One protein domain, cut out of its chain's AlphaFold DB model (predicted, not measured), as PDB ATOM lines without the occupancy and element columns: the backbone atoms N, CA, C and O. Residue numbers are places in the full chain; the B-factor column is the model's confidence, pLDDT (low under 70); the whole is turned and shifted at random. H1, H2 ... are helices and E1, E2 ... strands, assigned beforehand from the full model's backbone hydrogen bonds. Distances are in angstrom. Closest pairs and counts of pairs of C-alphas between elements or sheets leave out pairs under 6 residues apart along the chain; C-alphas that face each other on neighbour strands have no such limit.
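This is residues 3 to 44 of the 53 residues of an uncharacterized protein of Arundo donax (UniProt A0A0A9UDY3). Picture an open, flat U: long helix H1 is its base, the hairpin E1 and E2 one arm, and residues 34 to 44, tipped by short H2, the other. The 42 printed residues hold, in order, E1, E2, H1 and H2, with an antiparallel sheet and class mixed. The whole is extended, radius of gyration of the C-alphas 14.7 A, spans 35 by 26 by 10 A.

Start at E1, residues 3 to 5, which forms an antiparallel hairpin with E2, residues 11 to 15, at 155 degrees; N 4 and O 13 are 2.9 A apart, within hydrogen-bond range. H1, residues 17 to 33, is apart from E1 and from H2, residues 41 to 44. Every O i to N i+4 pair of H1 is within hydrogen-bond range; H2 is too short for one.

Find E1, 6.1 A long, at C-alpha 3 (125.848, 195.880, 201.624); E2 follows, 10.6 A. H1 runs 24.3 A from C-alpha 17; H2, 5.4 A, ends at C-alpha 44 (118.569, 168.851, 213.990).

The farthest C-alphas, of Ser 18 and Asp 42, are 38.7 A apart. The printed part has no cut and no long link; residues 34 to 44 are under pLDDT 70.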
ATOM      1  N   PHE A   3     127.266 195.546 201.587       77.94
ATOM      2  CA  PHE A   3     125.848 195.880 201.624       77.94
ATOM      3  C   PHE A   3     125.092 194.631 202.049       77.94
ATOM      4  O   PHE A   3     125.327 193.548 201.518       77.94
ATOM      5  N   MET A   4     124.243 194.772 203.061       80.50
ATOM      6  CA  MET A   4     123.316 193.727 203.458       80.50
ATOM      7  C   MET A   4     121.991 194.024 202.772       80.50
ATOM      8  O   MET A   4     121.381 195.057 203.055       80.50
ATOM      9  N   GLU A   5     121.587 193.153 201.857       84.88
ATOM     10  CA  GLU A   5     120.366 193.304 201.070       84.88
ATOM     11  C   GLU A   5     119.312 192.288 201.510       84.88
ATOM     12  O   GLU A   5     119.640 191.174 201.921       84.88
ATOM     13  N   ASN A   6     118.039 192.674 201.452       82.00
ATOM     14  CA  ASN A   6     116.929 191.723 201.503       82.00
ATOM     15  C   ASN A   6     116.703 191.078 200.125       82.00
ATOM     16  O   ASN A   6     117.256 191.516 199.121       82.00
ATOM     17  N   PHE A   7     115.855 190.046 200.079       80.12
ATOM     18  CA  PHE A   7     115.524 189.297 198.857       80.12
ATOM     19  C   PHE A   7     115.032 190.169 197.691       80.12
ATOM     20  O   PHE A   7     115.273 189.826 196.539       80.12
ATOM     21  N   ASP A   8     114.416 191.317 197.979       85.75
ATOM     22  CA  ASP A   8     113.963 192.278 196.966       85.75
ATOM     23  C   ASP A   8     115.091 193.186 196.423       85.75
ATOM     24  O   ASP A   8     114.820 194.159 195.719       85.75
ATOM     25  N   GLY A   9     116.355 192.939 196.793       81.38
ATOM     26  CA  GLY A   9     117.526 193.706 196.346       81.38
ATOM     27  C   GLY A   9     117.656 195.101 196.968       81.38
ATOM     28  O   GLY A   9     118.463 195.916 196.526       81.38
ATOM     29  N   LYS A  10     116.855 195.424 197.990       85.69
ATOM     30  CA  LYS A  10     117.001 196.680 198.739       85.69
ATOM     31  C   LYS A  10     118.148 196.565 199.735       85.69
ATOM     32  O   LYS A  10     118.274 195.568 200.430       85.69
ATOM     33  N   VAL A  11     118.955 197.615 199.855       82.81
ATOM     34  CA  VAL A  11     120.012 197.680 200.874       82.81
ATOM     35  C   VAL A  11     119.382 197.995 202.233       82.81
ATOM     36  O   VAL A  11     118.871 199.092 202.445       82.81
ATOM     37  N   LEU A  12     119.451 197.047 203.169       81.62
ATOM     38  CA  LEU A  12     119.031 197.225 204.565       81.62
ATOM     39  C   LEU A  12     120.081 197.960 205.384       81.62
ATOM     40  O   LEU A  12     119.750 198.758 206.260       81.62
ATOM     41  N   LYS A  13     121.356 197.631 205.158       80.75
ATOM     42  CA  LYS A  13     122.446 198.166 205.969       80.75
ATOM     43  C   LYS A  13     123.757 198.194 205.205       80.75
ATOM     44  O   LYS A  13     124.137 197.227 204.547       80.75
ATOM     45  N   THR A  14     124.473 199.296 205.355       80.75
ATOM     46  CA  THR A  14     125.850 199.458 204.903       80.75
ATOM     47  C   THR A  14     126.810 199.134 206.036       80.75
ATOM     48  O   THR A  14     126.672 199.622 207.157       80.75
ATOM     49  N   ILE A  15     127.799 198.298 205.739       79.12
ATOM     50  CA  ILE A  15     128.863 197.935 206.670       79.12
ATOM     51  C   ILE A  15     130.148 198.611 206.198       79.12
ATOM     52  O   ILE A  15     130.603 198.415 205.060       79.12
ATOM     53  N   ASP A  16     130.725 199.406 207.098       84.31
ATOM     54  CA  ASP A  16     131.993 200.090 206.882       84.31
ATOM     55  C   ASP A  16     133.128 199.102 206.563       84.31
ATOM     56  O   ASP A  16     133.115 197.936 206.970       84.31
ATOM     57  N   HIS A  17     134.130 199.564 205.817       79.19
ATOM     58  CA  HIS A  17     135.246 198.729 205.383       79.19
ATOM     59  C   HIS A  17     136.041 198.123 206.555       79.19
ATOM     60  O   HIS A  17     136.481 196.970 206.478       79.19
ATOM     61  N   SER A  18     136.209 198.870 207.648       81.44
ATOM     62  CA  SER A  18     136.924 198.409 208.844       81.44
ATOM     63  C   SER A  18     136.211 197.225 209.510       81.44
ATOM     64  O   SER A  18     136.814 196.174 209.741       81.44
ATOM     65  N   VAL A  19     134.899 197.352 209.714       79.94
ATOM     66  CA  VAL A  19     134.040 196.322 210.315       79.94
ATOM     67  C   VAL A  19     133.924 195.108 209.393       79.94
ATOM     68  O   VAL A  19     134.056 193.971 209.843       79.94
ATOM     69  N   ALA A  20     133.774 195.326 208.083       79.94
ATOM     70  CA  ALA A  20     133.755 194.257 207.085       79.94
ATOM     71  C   ALA A  20     135.037 193.406 207.120       79.94
ATOM     72  O   ALA A  20     134.988 192.184 206.979       79.94
ATOM     73  N   THR A  21     136.188 194.045 207.344       81.00
ATOM     74  CA  THR A  21     137.481 193.356 207.445       81.00
ATOM     75  C   THR A  21     137.546 192.460 208.682       81.00
ATOM     76  O   THR A  21     138.022 191.328 208.594       81.00
ATOM     77  N   GLN A  22     137.035 192.925 209.825       80.31
ATOM     78  CA  GLN A  22     136.951 192.112 211.043       80.31
ATOM     79  C   GLN A  22     135.996 190.927 210.860       80.31
ATOM     80  O   GLN A  22     136.343 189.798 211.207       80.31
ATOM     81  N   TYR A  23     134.842 191.158 210.230       80.56
ATOM     82  CA  TYR A  23     133.857 190.111 209.953       80.56
ATOM     83  C   TYR A  23     134.426 189.005 209.057       80.56
ATOM     84  O   TYR A  23     134.267 187.825 209.356       80.56
ATOM     85  N   ARG A  24     135.163 189.362 207.996       80.44
ATOM     86  CA  ARG A  24     135.825 188.378 207.121       80.44
ATOM     87  C   ARG A  24     136.827 187.508 207.875       80.44
ATOM     88  O   ARG A  24     136.860 186.304 207.648       80.44
ATOM     89  N   LYS A  25     137.617 188.098 208.778       84.31
ATOM     90  CA  LYS A  25     138.565 187.344 209.614       84.31
ATOM     91  C   LYS A  25     137.842 186.374 210.545       84.31
ATOM     92  O   LYS A  25     138.278 185.236 210.669       84.31
ATOM     93  N   LEU A  26     136.731 186.799 211.144       82.06
ATOM     94  CA  LEU A  26     135.915 185.948 212.009       82.06
ATOM     95  C   LEU A  26     135.292 184.777 211.237       82.06
ATOM     96  O   LEU A  26     135.352 183.643 211.699       82.06
ATOM     97  N   VAL A  27     134.737 185.036 210.049       81.62
ATOM     98  CA  VAL A  27     134.172 183.996 209.174       81.62
ATOM     99  C   VAL A  27     135.251 183.005 208.740       81.62
ATOM    100  O   VAL A  27     135.030 181.802 208.819       81.62
ATOM    101  N   ALA A  28     136.428 183.492 208.335       82.69
ATOM    102  CA  ALA A  28     137.551 182.636 207.959       82.69
ATOM    103  C   ALA A  28     138.041 181.789 209.140       82.69
ATOM    104  O   ALA A  28     138.242 180.590 208.990       82.69
ATOM    105  N   PHE A  29     138.174 182.388 210.328       82.81
ATOM    106  CA  PHE A  29     138.519 181.657 211.544       82.81
ATOM    107  C   PHE A  29     137.485 180.573 211.846       82.81
ATOM    108  O   PHE A  29     137.875 179.428 212.020       82.81
ATOM    109  N   LYS A  30     136.185 180.905 211.827       79.94
ATOM    110  CA  LYS A  30     135.098 179.938 212.030       79.94
ATOM    111  C   LYS A  30     135.163 178.798 211.015       79.94
ATOM    112  O   LYS A  30     135.055 177.655 211.420       79.94
ATOM    113  N   ALA A  31     135.378 179.087 209.733       76.75
ATOM    114  CA  ALA A  31     135.480 178.061 208.696       76.75
ATOM    115  C   ALA A  31     136.686 177.120 208.888       76.75
ATOM    116  O   ALA A  31     136.613 175.960 208.499       76.75
ATOM    117  N   ILE A  32     137.781 177.611 209.479       79.12
ATOM    118  CA  ILE A  32     138.984 176.816 209.766       79.12
ATOM    119  C   ILE A  32     138.821 176.004 211.055       79.12
ATOM    120  O   ILE A  32     139.189 174.835 211.091       79.12
ATOM    121  N   THR A  33     138.327 176.625 212.128       77.12
ATOM    122  CA  THR A  33     138.273 176.011 213.467       77.12
ATOM    123  C   THR A  33     137.026 175.180 213.702       77.12
ATOM    124  O   THR A  33     137.039 174.257 214.509       77.12
ATOM    125  N   CYS A  34     135.954 175.495 212.990       68.31
ATOM    126  CA  CYS A  34     134.710 174.757 212.974       68.31
ATOM    127  C   CYS A  34     134.309 174.619 211.501       68.31
ATOM    128  O   CYS A  34     133.386 175.312 211.050       68.31
ATOM    129  N   PRO A  35     135.039 173.787 210.719       65.81
ATOM    130  CA  PRO A  35     134.547 173.403 209.405       65.81
ATOM    131  C   PRO A  35     133.115 172.942 209.635       65.81
ATOM    132  O   PRO A  35     132.866 172.250 210.622       65.81
ATOM    133  N   LEU A  36     132.175 173.438 208.828       60.34
ATOM    134  CA  LEU A  36     130.780 173.025 208.906       60.34
ATOM    135  C   LEU A  36     130.783 171.498 208.840       60.34
ATOM    136  O   LEU A  36     130.877 170.935 207.752       60.34
ATOM    137  N   ASN A  37     130.748 170.841 210.004       60.06
ATOM    138  CA  ASN A  37     130.341 169.458 210.103       60.06
ATOM    139  C   ASN A  37     129.029 169.452 209.346       60.06
ATOM    140  O   ASN A  37     128.192 170.312 209.636       60.06
ATOM    141  N   GLU A  38     128.929 168.607 208.323       59.25
ATOM    142  CA  GLU A  38     127.698 168.383 207.580       59.25
ATOM    143  C   GLU A  38     126.587 168.308 208.623       59.25
ATOM    144  O   GLU A  38     126.524 167.366 209.415       59.25
ATOM    145  N   VAL A  39     125.828 169.402 208.747       56.69
ATOM    146  CA  VAL A  39     124.713 169.465 209.675       56.69
ATOM    147  C   VAL A  39     123.710 168.578 208.994       56.69
ATOM    148  O   VAL A  39     123.033 169.016 208.070       56.69
ATOM    149  N   ASP A  40     123.749 167.306 209.367       58.78
ATOM    150  CA  ASP A  40     122.804 166.301 208.937       58.78
ATOM    151  C   ASP A  40     121.426 166.836 209.342       58.78
ATOM    152  O   ASP A  40     121.152 166.940 210.546       58.78
ATOM    153  N   PRO A  41     120.610 167.310 208.383       59.16
ATOM    154  CA  PRO A  41     119.361 167.993 208.697       59.16
ATOM    155  C   PRO A  41     118.430 167.087 209.514       59.16
ATOM    156  O   PRO A  41     117.664 167.589 210.333       59.16
ATOM    157  N   ASP A  42     118.592 165.767 209.395       64.75
ATOM    158  CA  ASP A  42     117.832 164.753 210.126       64.75
ATOM    159  C   ASP A  42     118.207 164.661 211.622       64.75
ATOM    160  O   ASP A  42     117.441 164.131 212.430       64.75
ATOM    161  N   LYS A  43     119.367 165.195 212.032       61.12
ATOM    162  CA  LYS A  43     119.795 165.256 213.444       61.12
ATOM    163  C   LYS A  43     119.374 166.540 214.151       61.12
ATOM    164  O   LYS A  43     119.472 166.610 215.372       61.12
ATOM    165  N   PHE A  44     118.927 167.554 213.412       60.72
ATOM    166  CA  PHE A  44     118.569 168.851 213.990       60.72
ATOM    167  C   PHE A  44     117.184 168.840 214.662       60.72
ATOM    168  O   PHE A  44     116.961 169.593 215.606       60.72
TER     169      PHE A  44